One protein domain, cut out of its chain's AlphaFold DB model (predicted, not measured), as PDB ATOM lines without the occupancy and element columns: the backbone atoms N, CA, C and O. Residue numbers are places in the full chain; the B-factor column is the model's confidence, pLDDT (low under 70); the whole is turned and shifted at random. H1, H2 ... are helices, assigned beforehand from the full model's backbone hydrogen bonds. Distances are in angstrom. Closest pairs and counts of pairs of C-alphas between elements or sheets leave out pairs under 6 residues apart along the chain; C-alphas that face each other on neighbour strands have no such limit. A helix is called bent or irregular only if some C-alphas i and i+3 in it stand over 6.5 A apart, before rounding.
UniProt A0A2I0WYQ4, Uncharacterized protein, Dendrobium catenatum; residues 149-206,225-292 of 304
ATOM      1  N   PHE A 149     253.683 217.422 197.906       86.50
ATOM      2  CA  PHE A 149     253.302 218.791 198.246       86.50
ATOM      3  C   PHE A 149     252.605 218.837 199.614       86.50
ATOM      4  O   PHE A 149     251.558 218.208 199.808       86.50
ATOM      5  N   ASN A 150     253.124 219.617 200.565       89.38
ATOM      6  CA  ASN A 150     252.486 219.795 201.869       89.38
ATOM      7  C   ASN A 150     251.352 220.827 201.803       89.38
ATOM      8  O   ASN A 150     251.487 221.988 202.202       89.38
ATOM      9  N   SER A 151     250.186 220.383 201.331       90.19
ATOM     10  CA  SER A 151     249.026 221.257 201.130       90.19
ATOM     11  C   SER A 151     248.487 221.873 202.421       90.19
ATOM     12  O   SER A 151     247.788 222.877 202.360       90.19
ATOM     13  N   SER A 152     248.774 221.281 203.586       92.06
ATOM     14  CA  SER A 152     248.323 221.812 204.877       92.06
ATOM     15  C   SER A 152     249.062 223.097 205.253       92.06
ATOM     16  O   SER A 152     248.418 224.070 205.647       92.06
ATOM     17  N   ILE A 153     250.389 223.124 205.079       94.56
ATOM     18  CA  ILE A 153     251.200 224.329 205.307       94.56
ATOM     19  C   ILE A 153     250.795 225.417 204.312       94.56
ATOM     20  O   ILE A 153     250.507 226.542 204.714       94.56
ATOM     21  N   TYR A 154     250.684 225.059 203.030       95.81
ATOM     22  CA  TYR A 154     250.317 226.014 201.987       95.81
ATOM     23  C   TYR A 154     248.915 226.613 202.192       95.81
ATOM     24  O   TYR A 154     248.730 227.823 202.084       95.81
ATOM     25  N   TYR A 155     247.932 225.789 202.573       95.25
ATOM     26  CA  TYR A 155     246.591 226.260 202.924       95.25
ATOM     27  C   TYR A 155     246.618 227.230 204.113       95.25
ATOM     28  O   TYR A 155     245.942 228.254 204.063       95.25
ATOM     29  N   ARG A 156     247.407 226.949 205.166       95.94
ATOM     30  CA  ARG A 156     247.558 227.858 206.320       95.94
ATOM     31  C   ARG A 156     248.141 229.206 205.897       95.94
ATOM     32  O   ARG A 156     247.602 230.226 206.306       95.94
ATOM     33  N   LEU A 157     249.172 229.211 205.046       96.31
ATOM     34  CA  LEU A 157     249.743 230.440 204.490       96.31
ATOM     35  C   LEU A 157     248.680 231.251 203.736       96.31
ATOM     36  O   LEU A 157     248.452 232.413 204.066       96.31
ATOM     37  N   LEU A 158     247.982 230.638 202.774       95.00
ATOM     38  CA  LEU A 158     246.951 231.330 201.992       95.00
ATOM     39  C   LEU A 158     245.793 231.829 202.863       95.00
ATOM     40  O   LEU A 158     245.320 232.943 202.663       95.00
ATOM     41  N   LYS A 159     245.361 231.042 203.853       93.81
ATOM     42  CA  LYS A 159     244.315 231.448 204.798       93.81
ATOM     43  C   LYS A 159     244.736 232.670 205.611       93.81
ATOM     44  O   LYS A 159     243.927 233.580 205.784       93.81
ATOM     45  N   SER A 160     245.986 232.709 206.075       93.38
ATOM     46  CA  SER A 160     246.533 233.865 206.786       93.38
ATOM     47  C   SER A 160     246.651 235.092 205.886       93.38
ATOM     48  O   SER A 160     246.284 236.172 206.327       93.38
ATOM     49  N   ILE A 161     247.062 234.938 204.619       92.38
ATOM     50  CA  ILE A 161     247.082 236.041 203.641       92.38
ATOM     51  C   ILE A 161     245.669 236.597 203.434       92.38
ATOM     52  O   ILE A 161     245.461 237.796 203.580       92.38
ATOM     53  N   VAL A 162     244.682 235.736 203.166       90.69
ATOM     54  CA  VAL A 162     243.281 236.150 202.960       90.69
ATOM     55  C   VAL A 162     242.691 236.835 204.196       90.69
ATOM     56  O   VAL A 162     241.902 237.762 204.064       90.69
ATOM     57  N   SER A 163     243.085 236.396 205.394       87.38
ATOM     58  CA  SER A 163     242.588 236.948 206.663       87.38
ATOM     59  C   SER A 163     243.351 238.185 207.147       87.38
ATOM     60  O   SER A 163     242.977 238.753 208.174       87.38
ATOM     61  N   SER A 164     244.446 238.554 206.479       83.31
ATOM     62  CA  SER A 164     245.327 239.656 206.878       83.31
ATOM     63  C   SER A 164     244.881 240.996 206.290       83.31
ATOM     64  O   SER A 164     244.059 241.054 205.378       83.31
ATOM     65  N   ALA A 165     245.429 242.091 206.821       69.50
ATOM     66  CA  ALA A 165     245.139 243.433 206.331       69.50
ATOM     67  C   ALA A 165     245.565 243.613 204.852       69.50
ATOM     68  O   ALA A 165     246.516 242.962 204.409       69.50
ATOM     69  N   PRO A 166     244.957 244.557 204.104       64.88
ATOM     70  CA  PRO A 166     245.262 244.797 202.685       64.88
ATOM     71  C   PRO A 166     246.745 245.089 202.384       64.88
ATOM     72  O   PRO A 166     247.197 244.949 201.252       64.88
ATOM     73  N   SER A 167     247.542 245.471 203.384       60.59
ATOM     74  CA  SER A 167     248.974 245.754 203.248       60.59
ATOM     75  C   SER A 167     249.855 244.531 202.948       60.59
ATOM     76  O   SER A 167     251.041 244.708 202.679       60.59
ATOM     77  N   THR A 168     249.319 243.303 202.922       63.16
ATOM     78  CA  THR A 168     250.075 242.074 202.588       63.16
ATOM     79  C   THR A 168     250.285 241.842 201.087       63.16
ATOM     80  O   THR A 168     250.826 240.819 200.667       63.16
ATOM     81  N   HIS A 169     249.927 242.819 200.251       69.38
ATOM     82  CA  HIS A 169     250.160 242.794 198.806       69.38
ATOM     83  C   HIS A 169     251.615 242.540 198.360       69.38
ATOM     84  O   HIS A 169     251.779 241.823 197.371       69.38
ATOM     85  N   PRO A 170     252.667 243.051 199.035       83.38
ATOM     86  CA  PRO A 170     254.051 242.741 198.669       83.38
ATOM     87  C   PRO A 170     254.368 241.243 198.746       83.38
ATOM     88  O   PRO A 170     254.925 240.689 197.799       83.38
ATOM     89  N   LEU A 171     253.897 240.564 199.800       88.06
ATOM     90  CA  LEU A 171     254.053 239.117 199.962       88.06
ATOM     91  C   LEU A 171     253.353 238.349 198.836       88.06
ATOM     92  O   LEU A 171     253.898 237.388 198.299       88.06
ATOM     93  N   LEU A 172     252.148 238.779 198.447       88.25
ATOM     94  CA  LEU A 172     251.437 238.168 197.324       88.25
ATOM     95  C   LEU A 172     252.203 238.340 196.006       88.25
ATOM     96  O   LEU A 172     252.296 237.395 195.224       88.25
ATOM     97  N   ASN A 173     252.783 239.518 195.772       88.88
ATOM     98  CA  ASN A 173     253.606 239.762 194.589       88.88
ATOM     99  C   ASN A 173     254.850 238.861 194.579       88.88
ATOM    100  O   ASN A 173     255.188 238.313 193.532       88.88
ATOM    101  N   GLN A 174     255.497 238.657 195.732       91.31
ATOM    102  CA  GLN A 174     256.624 237.728 195.875       91.31
ATOM    103  C   GLN A 174     256.203 236.279 195.614       91.31
ATOM    104  O   GLN A 174     256.860 235.580 194.841       91.31
ATOM    105  N   LEU A 175     255.079 235.843 196.196       92.88
ATOM    106  CA  LEU A 175     254.520 234.510 195.973       92.88
ATOM    107  C   LEU A 175     254.246 234.272 194.481       92.88
ATOM    108  O   LEU A 175     254.634 233.238 193.936       92.88
ATOM    109  N   ALA A 176     253.625 235.246 193.816       91.25
ATOM    110  CA  ALA A 176     253.325 235.174 192.395       91.25
ATOM    111  C   ALA A 176     254.596 235.128 191.540       91.25
ATOM    112  O   ALA A 176     254.754 234.223 190.722       91.25
ATOM    113  N   ALA A 177     255.529 236.057 191.768       92.12
ATOM    114  CA  ALA A 177     256.752 236.176 190.981       92.12
ATOM    115  C   ALA A 177     257.671 234.952 191.112       92.12
ATOM    116  O   ALA A 177     258.254 234.514 190.120       92.12
ATOM    117  N   LYS A 178     257.804 234.391 192.320       93.75
ATOM    118  CA  LYS A 178     258.715 233.269 192.590       93.75
ATOM    119  C   LYS A 178     258.086 231.902 192.306       93.75
ATOM    120  O   LYS A 178     258.772 231.016 191.791       93.75
ATOM    121  N   TYR A 179     256.803 231.715 192.637       93.44
ATOM    122  CA  TYR A 179     256.217 230.374 192.764       93.44
ATOM    123  C   TYR A 179     255.034 230.080 191.834       93.44
ATOM    124  O   TYR A 179     254.777 228.911 191.557       93.44
ATOM    125  N   PHE A 180     254.324 231.073 191.288       90.88
ATOM    126  CA  PHE A 180     253.179 230.789 190.398       90.88
ATOM    127  C   PHE A 180     253.576 230.316 188.995       90.88
ATOM    128  O   PHE A 180     252.711 229.981 188.195       90.88
ATOM    129  N   LYS A 181     254.875 230.218 188.706       88.12
ATOM    130  CA  LYS A 181     255.372 229.492 187.533       88.12
ATOM    131  C   LYS A 181     255.232 227.965 187.653       88.12
ATOM    132  O   LYS A 181     255.275 227.285 186.634       88.12
ATOM    133  N   TYR A 182     255.075 227.424 188.868       87.06
ATOM    134  CA  TYR A 182     254.961 225.980 189.090       87.06
ATOM    135  C   TYR A 182     253.499 225.514 189.047       87.06
ATOM    136  O   TYR A 182     252.633 226.050 189.744       87.06
ATOM    137  N   ILE A 183     253.222 224.471 188.264       84.75
ATOM    138  CA  ILE A 183     251.846 224.026 187.981       84.75
ATOM    139  C   ILE A 183     251.128 223.441 189.209       84.75
ATOM    140  O   ILE A 183     249.930 223.661 189.413       84.75
ATOM    141  N   ASP A 184     251.858 222.715 190.055       84.75
ATOM    142  CA  ASP A 184     251.343 222.133 191.293       84.75
ATOM    143  C   ASP A 184     251.020 223.223 192.321       84.75
ATOM    144  O   ASP A 184     249.960 223.168 192.944       84.75
ATOM    145  N   ILE A 185     251.852 224.265 192.424       91.19
ATOM    146  CA  ILE A 185     251.560 225.455 193.239       91.19
ATOM    147  C   ILE A 185     250.233 226.075 192.807       91.19
ATOM    148  O   ILE A 185     249.332 226.194 193.635       91.19
ATOM    149  N   CYS A 186     250.062 226.391 191.517       89.75
ATOM    150  CA  CYS A 186     248.813 226.959 191.002       89.75
ATOM    151  C   CYS A 186     247.601 226.084 191.347       89.75
ATOM    152  O   CYS A 186     246.570 226.579 191.808       89.75
ATOM    153  N   TYR A 187     247.728 224.768 191.177       87.31
ATOM    154  CA  TYR A 187     246.676 223.817 191.520       87.31
ATOM    155  C   TYR A 187     246.294 223.826 193.000       87.31
ATOM    156  O   TYR A 187     245.099 223.832 193.346       87.31
ATOM    157  N   PHE A 188     247.287 223.827 193.886       90.25
ATOM    158  CA  PHE A 188     247.037 223.891 195.319       90.25
ATOM    159  C   PHE A 188     246.536 225.269 195.753       90.25
ATOM    160  O   PHE A 188     245.772 225.323 196.718       90.25
ATOM    161  N   THR A 189     246.839 226.344 195.015       92.75
ATOM    162  CA  THR A 189     246.226 227.667 195.206       92.75
ATOM    163  C   THR A 189     244.724 227.593 194.995       92.75
ATOM    164  O   THR A 189     243.977 227.857 195.934       92.75
ATOM    165  N   TYR A 190     244.252 227.132 193.833       88.94
ATOM    166  CA  TYR A 190     242.806 227.015 193.582       88.94
ATOM    167  C   TYR A 190     242.109 226.110 194.593       88.94
ATOM    168  O   TYR A 190     241.055 226.448 195.125       88.94
ATOM    169  N   THR A 191     242.712 224.955 194.887       88.88
ATOM    170  CA  THR A 191     242.123 223.991 195.825       88.88
ATOM    171  C   THR A 191     242.038 224.557 197.243       88.88
ATOM    172  O   THR A 191     241.092 224.257 197.968       88.88
ATOM    173  N   SER A 192     243.016 225.367 197.654       92.19
ATOM    174  CA  SER A 192     243.012 226.013 198.966       92.19
ATOM    175  C   SER A 192     242.023 227.172 199.014       92.19
ATOM    176  O   SER A 192     241.268 227.260 199.976       92.19
ATOM    177  N   LEU A 193     241.958 228.008 197.972       91.75
ATOM    178  CA  LEU A 193     241.006 229.118 197.895       91.75
ATOM    179  C   LEU A 193     239.549 228.636 197.861       91.75
ATOM    180  O   LEU A 193     238.712 229.256 198.507       91.75
ATOM    181  N   ASP A 194     239.242 227.506 197.207       87.88
ATOM    182  CA  ASP A 194     237.895 226.901 197.257       87.88
ATOM    183  C   ASP A 194     237.507 226.414 198.653       87.88
ATOM    184  O   ASP A 194     236.341 226.487 199.033       87.88
ATOM    185  N   LYS A 195     238.477 225.951 199.445       90.44
ATOM    186  CA  LYS A 195     238.234 225.628 200.856       90.44
ATOM    187  C   LYS A 195     238.051 226.898 201.688       90.44
ATOM    188  O   LYS A 195     237.109 226.973 202.463       90.44
ATOM    189  N   ILE A 196     238.915 227.897 201.500       90.44
ATOM    190  CA  ILE A 196     238.864 229.166 202.241       90.44
ATOM    191  C   ILE A 196     237.545 229.899 201.976       90.44
ATOM    192  O   ILE A 196     236.914 230.349 202.925       90.44
ATOM    193  N   SER A 197     237.078 229.972 200.726       87.19
ATOM    194  CA  SER A 197     235.823 230.663 200.400       87.19
ATOM    195  C   SER A 197     234.604 230.008 201.056       87.19
ATOM    196  O   SER A 197     233.723 230.705 201.557       87.19
ATOM    197  N   LYS A 198     234.570 228.672 201.133       85.81
ATOM    198  CA  LYS A 198     233.524 227.933 201.858       85.81
ATOM    199  C   LYS A 198     233.559 228.223 203.360       85.81
ATOM    200  O   LYS A 198     232.503 228.460 203.944       85.81
ATOM    201  N   ASP A 199     234.749 228.250 203.959       81.81
ATOM    202  CA  ASP A 199     234.925 228.583 205.378       81.81
ATOM    203  C   ASP A 199     234.446 230.019 205.675       81.81
ATOM    204  O   ASP A 199     233.705 230.238 206.639       81.81
ATOM    205  N   CYS A 200     234.801 230.984 204.817       75.38
ATOM    206  CA  CYS A 200     234.359 232.378 204.914       75.38
ATOM    207  C   CYS A 200     232.828 232.488 204.859       75.38
ATOM    208  O   CYS A 200     232.233 233.102 205.739       75.38
ATOM    209  N   ASN A 201     232.183 231.823 203.894       66.81
ATOM    210  CA  ASN A 201     230.723 231.842 203.749       66.81
ATOM    211  C   ASN A 201     230.004 231.195 204.944       66.81
ATOM    212  O   ASN A 201     228.968 231.684 205.388       66.81
ATOM    213  N   SER A 202     230.547 230.099 205.485       61.78
ATOM    214  CA  SER A 202     229.941 229.403 206.630       61.78
ATOM    215  C   SER A 202     229.950 230.240 207.915       61.78
ATOM    216  O   SER A 202     228.998 230.176 208.689       61.78
ATOM    217  N   THR A 203     230.980 231.071 208.102       56.75
ATOM    218  CA  THR A 203     231.097 231.983 209.253       56.75
ATOM    219  C   THR A 203     230.055 233.107 209.186       56.75
ATOM    220  O   THR A 203     229.572 233.561 210.218       56.75
ATOM    221  N   THR A 204     229.659 233.517 207.978       52.72
ATOM    222  CA  THR A 204     228.615 234.529 207.748       52.72
ATOM    223  C   THR A 204     227.201 233.975 207.967       52.72
ATOM    224  O   THR A 204     226.347 234.673 208.503       52.72
ATOM    225  N   ILE A 205     226.943 232.716 207.583       48.31
ATOM    226  CA  ILE A 205     225.603 232.100 207.669       48.31
ATOM    227  C   ILE A 205     225.244 231.693 209.107       48.31
ATOM    228  O   ILE A 205     224.097 231.844 209.522       48.31
ATOM    229  N   TYR A 206     226.212 231.211 209.889       45.38
ATOM    230  CA  TYR A 206     226.034 230.910 211.315       45.38
ATOM    231  C   TYR A 206     226.517 232.074 212.171       45.38
ATOM    232  O   TYR A 206     227.399 231.891 213.010       45.38
ATOM    233  N   SER A 225     233.326 244.915 205.576       72.81
ATOM    234  CA  SER A 225     233.176 243.696 206.353       72.81
ATOM    235  C   SER A 225     234.433 242.835 206.170       72.81
ATOM    236  O   SER A 225     234.999 242.729 205.080       72.81
ATOM    237  N   ARG A 226     234.892 242.158 207.231       74.06
ATOM    238  CA  ARG A 226     236.034 241.215 207.159       74.06
ATOM    239  C   ARG A 226     235.879 240.197 206.017       74.06
ATOM    240  O   ARG A 226     236.859 239.690 205.465       74.06
ATOM    241  N   PHE A 227     234.632 239.886 205.700       78.06
ATOM    242  CA  PHE A 227     234.237 239.026 204.608       78.06
ATOM    243  C   PHE A 227     234.545 239.644 203.231       78.06
ATOM    244  O   PHE A 227     235.199 238.997 202.414       78.06
ATOM    245  N   GLU A 228     234.197 240.910 203.012       80.44
ATOM    246  CA  GLU A 228     234.521 241.650 201.790       80.44
ATOM    247  C   GLU A 228     236.039 241.764 201.569       80.44
ATOM    248  O   GLU A 228     236.542 241.480 200.478       80.44
ATOM    249  N   VAL A 229     236.800 242.062 202.630       81.69
ATOM    250  CA  VAL A 229     238.277 242.075 202.588       81.69
ATOM    251  C   VAL A 229     238.829 240.707 202.164       81.69
ATOM    252  O   VAL A 229     239.757 240.623 201.349       81.69
ATOM    253  N   SER A 230     238.226 239.622 202.664       84.62
ATOM    254  CA  SER A 230     238.608 238.255 202.299       84.62
ATOM    255  C   SER A 230     238.329 237.983 200.819       84.62
ATOM    256  O   SER A 230     239.202 237.476 200.114       84.62
ATOM    257  N   ILE A 231     237.149 238.368 200.321       85.12
ATOM    258  CA  ILE A 231     236.770 238.228 198.910       85.12
ATOM    259  C   ILE A 231     237.744 238.984 198.009       85.12
ATOM    260  O   ILE A 231     238.328 238.385 197.103       85.12
ATOM    261  N   ARG A 232     237.969 240.274 198.270       85.62
ATOM    262  CA  ARG A 232     238.880 241.114 197.477       85.62
ATOM    263  C   ARG A 232     240.294 240.531 197.443       85.62
ATOM    264  O   ARG A 232     240.931 240.497 196.388       85.62
ATOM    265  N   THR A 233     240.767 239.996 198.567       88.19
ATOM    266  CA  THR A 233     242.079 239.341 198.638       88.19
ATOM    267  C   THR A 233     242.110 238.036 197.842       88.19
ATOM    268  O   THR A 233     243.065 237.808 197.099       88.19
ATOM    269  N   ILE A 234     241.058 237.209 197.907       89.56
ATOM    270  CA  ILE A 234     240.919 236.003 197.069       89.56
ATOM    271  C   ILE A 234     240.975 236.377 195.582       89.56
ATOM    272  O   ILE A 234     241.756 235.781 194.839       89.56
ATOM    273  N   TYR A 235     240.213 237.388 195.152       86.94
ATOM    274  CA  TYR A 235     240.248 237.898 193.777       86.94
ATOM    275  C   TYR A 235     241.650 238.316 193.356       86.94
ATOM    276  O   TYR A 235     242.110 237.958 192.270       86.94
ATOM    277  N   LYS A 236     242.353 239.035 194.230       88.75
ATOM    278  CA  LYS A 236     243.713 239.475 193.949       88.75
ATOM    279  C   LYS A 236     244.663 238.294 193.772       88.75
ATOM    280  O   LYS A 236     245.397 238.268 192.788       88.75
ATOM    281  N   ILE A 237     244.602 237.291 194.650       90.88
ATOM    282  CA  ILE A 237     245.416 236.075 194.513       90.88
ATOM    283  C   ILE A 237     245.139 235.400 193.166       90.88
ATOM    284  O   ILE A 237     246.078 235.066 192.449       90.88
ATOM    285  N   LEU A 238     243.864 235.248 192.791       88.38
ATOM    286  CA  LEU A 238     243.472 234.642 191.515       88.38
ATOM    287  C   LEU A 238     243.982 235.423 190.304       88.38
ATOM    288  O   LEU A 238     244.413 234.805 189.334       88.38
ATOM    289  N   SER A 239     243.952 236.757 190.366       88.06
ATOM    290  CA  SER A 239     244.440 237.626 189.289       88.06
ATOM    291  C   SER A 239     245.945 237.483 189.046       88.06
ATOM    292  O   SER A 239     246.409 237.684 187.927       88.06
ATOM    293  N   CYS A 240     246.701 237.080 190.072       88.44
ATOM    294  CA  CYS A 240     248.132 236.828 189.963       88.44
ATOM    295  C   CYS A 240     248.457 235.451 189.361       88.44
ATOM    296  O   CYS A 240     249.578 235.254 188.895       88.44
ATOM    297  N   VAL A 241     247.525 234.487 189.374       86.56
ATOM    298  CA  VAL A 241     247.771 233.141 188.829       86.56
ATOM    299  C   VAL A 241     247.760 233.193 187.293       86.56
ATOM    300  O   VAL A 241     246.726 233.549 186.707       86.56
ATOM    301  N   PRO A 242     248.855 232.791 186.614       80.75
ATOM    302  CA  PRO A 242     248.981 232.930 185.166       80.75
ATOM    303  C   PRO A 242     247.843 232.213 184.416       80.75
ATOM    304  O   PRO A 242     247.407 231.140 184.852       80.75
ATOM    305  N   PRO A 243     247.312 232.793 183.319       70.69
ATOM    306  CA  PRO A 243     246.304 232.148 182.483       70.69
ATOM    307  C   PRO A 243     246.798 230.809 181.939       70.69
ATOM    308  O   PRO A 243     247.881 230.721 181.365       70.69
ATOM    309  N   LEU A 244     245.972 229.772 182.060       60.78
ATOM    310  CA  LEU A 244     246.312 228.420 181.599       60.78
ATOM    311  C   LEU A 244     246.427 228.325 180.070       60.78
ATOM    312  O   LEU A 244     247.048 227.402 179.569       60.78
ATOM    313  N   GLU A 245     245.865 229.294 179.346       55.38
ATOM    314  CA  GLU A 245     245.945 229.433 177.884       55.38
ATOM    315  C   GLU A 245     247.343 229.854 177.399       55.38
ATOM    316  O   GLU A 245     247.669 229.667 176.234       55.38
ATOM    317  N   THR A 246     248.176 230.414 178.288       51.69
ATOM    318  CA  THR A 246     249.570 230.791 177.981       51.69
ATOM    319  C   THR A 246     250.580 229.680 178.274       51.69
ATOM    320  O   THR A 246     251.762 229.827 177.970       51.69
ATOM    321  N   LEU A 247     250.127 228.565 178.857       53.69
ATOM    322  CA  LEU A 247     250.949 227.382 179.082       53.69
ATOM    323  C   LEU A 247     250.894 226.500 177.831       53.69
ATOM    324  O   LEU A 247     249.993 225.687 177.663       53.69
ATOM    325  N   ASP A 248     251.860 226.733 176.950       51.78
ATOM    326  CA  ASP A 248     252.069 226.028 175.686       51.78
ATOM    327  C   ASP A 248     252.068 224.495 175.870       51.78
ATOM    328  O   ASP A 248     252.759 223.975 176.753       51.78
ATOM    329  N   GLU A 249     251.329 223.763 175.025       51.44
ATOM    330  CA  GLU A 249     251.169 222.293 175.085       51.44
ATOM    331  C   GLU A 249     252.505 221.536 174.930       51.44
ATOM    332  O   GLU A 249     252.602 220.345 175.228       51.44
ATOM    333  N   GLN A 250     253.553 222.228 174.471       47.47
ATOM    334  CA  GLN A 250     254.885 221.684 174.211       47.47
ATOM    335  C   GLN A 250     255.905 221.927 175.333       47.47
ATOM    336  O   GLN A 250     257.001 221.363 175.277       47.47
ATOM    337  N   GLN A 251     255.581 222.708 176.370       51.38
ATOM    338  CA  GLN A 251     256.491 222.913 177.500       51.38
ATOM    339  C   GLN A 251     256.252 221.883 178.603       51.38
ATOM    340  O   GLN A 251     255.168 221.779 179.169       51.38
ATOM    341  N   SER A 252     257.307 221.157 178.978       56.09
ATOM    342  CA  SER A 252     257.339 220.407 180.232       56.09
ATOM    343  C   SER A 252     257.084 221.373 181.392       56.09
ATOM    344  O   SER A 252     257.970 222.149 181.753       56.09
ATOM    345  N   HIS A 253     255.871 221.368 181.945       67.81
ATOM    346  CA  HIS A 253     255.529 222.254 183.052       67.81
ATOM    347  C   HIS A 253     256.379 221.923 184.277       67.81
ATOM    348  O   HIS A 253     256.394 220.783 184.750       67.81
ATOM    349  N   GLU A 254     257.088 222.929 184.785       82.12
ATOM    350  CA  GLU A 254     257.903 222.792 185.984       82.12
ATOM    351  C   GLU A 254     256.985 222.552 187.194       82.12
ATOM    352  O   GLU A 254     255.988 223.252 187.397       82.12
ATOM    353  N   MET A 255     257.310 221.544 188.001       83.00
ATOM    354  CA  MET A 255     256.622 221.252 189.257       83.00
ATOM    355  C   MET A 255     257.538 221.623 190.416       83.00
ATOM    356  O   MET A 255     258.723 221.287 190.406       83.00
ATOM    357  N   TRP A 256     256.988 222.295 191.424       87.88
ATOM    358  CA  TRP A 256     257.726 222.633 192.637       87.88
ATOM    359  C   TRP A 256     258.085 221.370 193.426       87.88
ATOM    360  O   TRP A 256     259.211 221.209 193.904       87.88
ATOM    361  N   SER A 257     257.131 220.444 193.510       81.94
ATOM    362  CA  SER A 257     257.295 219.136 194.141       81.94
ATOM    363  C   SER A 257     257.511 218.088 193.049       81.94
ATOM    364  O   SER A 257     256.696 217.960 192.141       81.94
ATOM    365  N   GLN A 258     258.600 217.320 193.123       70.12
ATOM    366  CA  GLN A 258     259.062 216.399 192.064       70.12
ATOM    367  C   GLN A 258     258.178 215.145 191.853       70.12
ATOM    368  O   GLN A 258     258.629 214.137 191.309       70.12
ATOM    369  N   LEU A 259     256.916 215.167 192.286       58.62
ATOM    370  CA  LEU A 259     255.963 214.093 192.023       58.62
ATOM    371  C   LEU A 259     255.692 213.993 190.516       58.62
ATOM    372  O   LEU A 259     255.026 214.845 189.935       58.62
ATOM    373  N   HIS A 260     256.157 212.909 189.894       50.72
ATOM    374  CA  HIS A 260     255.858 212.547 188.506       50.72
ATOM    375  C   HIS A 260     254.358 212.236 188.318       50.72
ATOM    376  O   HIS A 260     253.953 211.080 188.250       50.72
ATOM    377  N   PHE A 261     253.510 213.262 188.230       52.12
ATOM    378  CA  PHE A 261     252.083 213.128 187.896       52.12
ATOM    379  C   PHE A 261     251.621 214.187 186.882       52.12
ATOM    380  O   PHE A 261     250.464 214.601 186.880       52.12
ATOM    381  N   SER A 262     252.511 214.620 185.986       52.16
ATOM    382  CA  SER A 262     252.300 215.754 185.069       52.16
ATOM    383  C   SER A 262     251.059 215.651 184.166       52.16
ATOM    384  O   SER A 262     250.480 216.675 183.820       52.16
ATOM    385  N   HIS A 263     250.587 214.446 183.829       48.28
ATOM    386  CA  HIS A 263     249.523 214.269 182.830       48.28
ATOM    387  C   HIS A 263     248.088 214.547 183.341       48.28
ATOM    388  O   HIS A 263     247.186 214.778 182.539       48.28
ATOM    389  N   TRP A 264     247.838 214.542 184.658       49.69
ATOM    390  CA  TRP A 264     246.476 214.720 185.212       49.69
ATOM    391  C   TRP A 264     246.207 216.111 185.789       49.69
ATOM    392  O   TRP A 264     245.049 216.509 185.920       49.69
ATOM    393  N   PHE A 265     247.253 216.863 186.142       54.12
ATOM    394  CA  PHE A 265     247.084 218.177 186.764       54.12
ATOM    395  C   PHE A 265     246.509 219.203 185.794       54.12
ATOM    396  O   PHE A 265     245.672 219.998 186.207       54.12
ATOM    397  N   PHE A 266     246.901 219.172 184.521       52.47
ATOM    398  CA  PHE A 266     246.537 220.219 183.568       52.47
ATOM    399  C   PHE A 266     245.022 220.283 183.266       52.47
ATOM    400  O   PHE A 266     244.426 221.341 183.498       52.47
ATOM    401  N   PRO A 267     244.331 219.178 182.900       53.91
ATOM    402  CA  PRO A 267     242.878 219.211 182.691       53.91
ATOM    403  C   PRO A 267     242.103 219.530 183.979       53.91
ATOM    404  O   PRO A 267     241.100 220.244 183.968       53.91
ATOM    405  N   LEU A 268     242.590 219.029 185.121       55.91
ATOM    406  CA  LEU A 268     241.967 219.257 186.424       55.91
ATOM    407  C   LEU A 268     242.107 220.718 186.879       55.91
ATOM    408  O   LEU A 268     241.201 221.265 187.509       55.91
ATOM    409  N   LEU A 269     243.232 221.356 186.557       54.66
ATOM    410  CA  LEU A 269     243.506 222.751 186.866       54.66
ATOM    411  C   LEU A 269     242.635 223.697 186.037       54.66
ATOM    412  O   LEU A 269     242.043 224.614 186.606       54.66
ATOM    413  N   GLN A 270     242.491 223.434 184.732       54.72
ATOM    414  CA  GLN A 270     241.578 224.184 183.862       54.72
ATOM    415  C   GLN A 270     240.129 224.078 184.345       54.72
ATOM    416  O   GLN A 270     239.473 225.102 184.540       54.72
ATOM    417  N   GLY A 271     239.658 222.863 184.651       56.97
ATOM    418  CA  GLY A 271     238.318 222.660 185.203       56.97
ATOM    419  C   GLY A 271     238.091 223.425 186.512       56.97
ATOM    420  O   GLY A 271     237.059 224.075 186.684       56.97
ATOM    421  N   LYS A 272     239.074 223.413 187.424       58.06
ATOM    422  CA  LYS A 272     238.997 224.141 188.699       58.06
ATOM    423  C   LYS A 272     239.015 225.655 188.524       58.06
ATOM    424  O   LYS A 272     238.211 226.318 189.171       58.06
ATOM    425  N   ARG A 273     239.886 226.204 187.669       56.09
ATOM    426  CA  ARG A 273     239.957 227.651 187.408       56.09
ATOM    427  C   ARG A 273     238.631 228.161 186.848       56.09
ATOM    428  O   ARG A 273     238.075 229.099 187.413       56.09
ATOM    429  N   SER A 274     238.101 227.518 185.808       57.94
ATOM    430  CA  SER A 274     236.831 227.915 185.187       57.94
ATOM    431  C   SER A 274     235.671 227.824 186.173       57.94
ATOM    432  O   SER A 274     234.906 228.773 186.319       57.94
ATOM    433  N   PHE A 275     235.574 226.727 186.925       56.69
ATOM    434  CA  PHE A 275     234.527 226.562 187.933       56.69
ATOM    435  C   PHE A 275     234.624 227.593 189.064       56.69
ATOM    436  O   PHE A 275     233.606 228.119 189.519       56.69
ATOM    437  N   PHE A 276     235.842 227.891 189.520       53.44
ATOM    438  CA  PHE A 276     236.055 228.834 190.607       53.44
ATOM    439  C   PHE A 276     235.738 230.265 190.178       53.44
ATOM    440  O   PHE A 276     235.003 230.937 190.891       53.44
ATOM    441  N   LEU A 277     236.196 230.693 188.993       56.66
ATOM    442  CA  LEU A 277     235.863 232.003 188.425       56.66
ATOM    443  C   LEU A 277     234.354 232.160 188.200       56.66
ATOM    444  O   LEU A 277     233.810 233.186 188.583       56.66
ATOM    445  N   VAL A 278     233.659 231.138 187.685       55.34
ATOM    446  CA  VAL A 278     232.193 231.175 187.518       55.34
ATOM    447  C   VAL A 278     231.482 231.352 188.860       55.34
ATOM    448  O   VAL A 278     230.626 232.223 188.981       55.34
ATOM    449  N   LYS A 279     231.845 230.577 189.891       58.78
ATOM    450  CA  LYS A 279     231.254 230.717 191.236       58.78
ATOM    451  C   LYS A 279     231.428 232.114 191.816       58.78
ATOM    452  O   LYS A 279     230.527 232.648 192.448       58.78
ATOM    453  N   ILE A 280     232.615 232.659 191.617       54.44
ATOM    454  CA  ILE A 280     233.049 233.954 192.116       54.44
ATOM    455  C   ILE A 280     232.327 235.090 191.370       54.44
ATOM    456  O   ILE A 280     231.763 235.974 192.010       54.44
ATOM    457  N   SER A 281     232.205 235.005 190.043       54.47
ATOM    458  CA  SER A 281     231.404 235.938 189.242       54.47
ATOM    459  C   SER A 281     229.916 235.891 189.593       54.47
ATOM    460  O   SER A 281     229.317 236.947 189.752       54.47
ATOM    461  N   VAL A 282     229.329 234.701 189.775       55.34
ATOM    462  CA  VAL A 282     227.937 234.557 190.247       55.34
ATOM    463  C   VAL A 282     227.761 235.199 191.624       55.34
ATOM    464  O   VAL A 282     226.766 235.870 191.859       55.34
ATOM    465  N   TYR A 283     228.746 235.048 192.513       54.78
ATOM    466  CA  TYR A 283     228.714 235.683 193.827       54.78
ATOM    467  C   TYR A 283     228.719 237.219 193.739       54.78
ATOM    468  O   TYR A 283     227.851 237.849 194.330       54.78
ATOM    469  N   ILE A 284     229.629 237.817 192.953       54.22
ATOM    470  CA  ILE A 284     229.658 239.279 192.734       54.22
ATOM    471  C   ILE A 284     228.354 239.789 192.121       54.22
ATOM    472  O   ILE A 284     227.894 240.872 192.472       54.22
ATOM    473  N   ILE A 285     227.784 239.049 191.168       53.78
ATOM    474  CA  ILE A 285     226.538 239.446 190.503       53.78
ATOM    475  C   ILE A 285     225.390 239.458 191.517       53.78
ATOM    476  O   ILE A 285     224.661 240.440 191.574       53.78
ATOM    477  N   ASN A 286     225.294 238.431 192.365       47.22
ATOM    478  CA  ASN A 286     224.268 238.359 193.403       47.22
ATOM    479  C   ASN A 286     224.442 239.440 194.487       47.22
ATOM    480  O   ASN A 286     223.447 239.929 195.002       47.22
ATOM    481  N   GLU A 287     225.672 239.843 194.833       45.44
ATOM    482  CA  GLU A 287     225.911 240.955 195.772       45.44
ATOM    483  C   GLU A 287     225.467 242.307 195.190       45.44
ATOM    484  O   GLU A 287     224.803 243.083 195.872       45.44
ATOM    485  N   LYS A 288     225.741 242.558 193.901       45.31
ATOM    486  CA  LYS A 288     225.253 243.765 193.208       45.31
ATOM    487  C   LYS A 288     223.733 243.812 193.074       45.31
ATOM    488  O   LYS A 288     223.168 244.895 192.975       45.31
ATOM    489  N   GLU A 289     223.076 242.657 193.038       39.56
ATOM    490  CA  GLU A 289     221.616 242.570 192.997       39.56
ATOM    491  C   GLU A 289     220.992 242.877 194.371       39.56
ATOM    492  O   GLU A 289     219.911 243.455 194.430       39.56
ATOM    493  N   ILE A 290     221.704 242.587 195.471       39.09
ATOM    494  CA  ILE A 290     221.268 242.910 196.840       39.09
ATOM    495  C   ILE A 290     221.373 244.423 197.114       39.09
ATOM    496  O   ILE A 290     220.441 244.989 197.690       39.09
ATOM    497  N   ASP A 291     222.420 245.098 196.623       34.19
ATOM    498  CA  ASP A 291     222.569 246.565 196.739       34.19
ATOM    499  C   ASP A 291     221.544 247.359 195.905       34.19
ATOM    500  O   ASP A 291     221.248 248.510 196.217       34.19
ATOM    501  N   HIS A 292     220.942 246.753 194.875       36.88
ATOM    502  CA  HIS A 292     219.894 247.388 194.063       36.88
ATOM    503  C   HIS A 292     218.460 247.114 194.544       36.88
ATOM    504  O   HIS A 292     217.514 247.599 193.928       36.88
TER     505      HIS A 292
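What this domain is: This is residues 149 to 206 and 225 to 292 of the 304 residues of an uncharacterized protein of Dendrobium catenatum (UniProt A0A2I0WYQ4). What shape do these coordinates make? H3 and H4 run side by side in the middle, opposite ways, with the long helix H5 along one side of them; on the other side lie H1, which crosses them steeply, and H2, which packs on H4. Residues 285 to 292, of which 285 to 291 belong to H5, stick out from this body. What is it built of? The printed part has 126 residues with five named helices, H1 to H5 in that order along the chain, and no named strand; the class is all helix. How large is it? It is compact but elongated, with a radius of gyration of the C-alphas of 15.3 A and spans of 48 by 26 by 25 A.

Where its parts are: Where is the longest helix? H5 is residues 262 to 291, 44.4 A from C-alpha 262 at (252.300, 215.754, 185.069) to C-alpha 291 at (222.569, 246.565, 196.739). Where are the others? H3 is residues 183 to 205, 33.8 A long, and H4 is residues 226 to 240. H1 is residues 151 to 163, beginning at C-alpha 151 at (249.026, 221.257, 201.130), and H2 is residues 166 to 179. Which helices are irregular? H2 is irregular, with C-alphas 167 and 170 7.5 A apart, and H5 only just, with C-alphas 263 and 266 6.7 A apart.

How they stand to each other: What does H5 touch? With residues 265 to 276 alone it touches H3, closest at the C-alphas of Tyr 187 and Leu 269, 5.7 A, at a shallow tilt of 31 degrees, the same way. H4 and H5 are near each other; H1 and H2 are apart from H5. How do the hubs H3 and H4 stand? They touch at the C-alphas of Cys 200 and Phe 227, 6.7 A, at a shallow tilt of 16 degrees, opposite ways. Where do H1 and H2 come in? H1 touches H3 at a steep tilt of 53 degrees, with the C-alphas of Tyr 155 and Ser 192 closest at 5.3 A. H1 touches H4 with residues 161 to 163 alone, closest at the C-alphas of Val 162 and Ser 230, 5.2 A; H2 touches H4, closest at the C-alphas of Ala 176 and Cys 240, 6.0 A. Are the backbones helical throughout? In H1 and H4 every O i to N i+4 pair is within hydrogen-bond range, against 8 of 10 in H2, 18 of 19 in H3 and 23 of 26 in H5.

The domain as a whole: How far does it reach? The two C-alphas farthest apart are those of His 260 and His 292, 50.4 A. Where is the printed part cut? Residues 207 to 224 are not printed, and C-alphas 206 and 225 are 15.5 A apart across the cut. Which link is long? The link from H4 to H5, residues 241 to 261, is long. Where is confidence low? The mean pLDDT of the printed part is 72.9, and residues 165 to 169, 201 to 206, 244 to 253 and 259 to 292 are under 70.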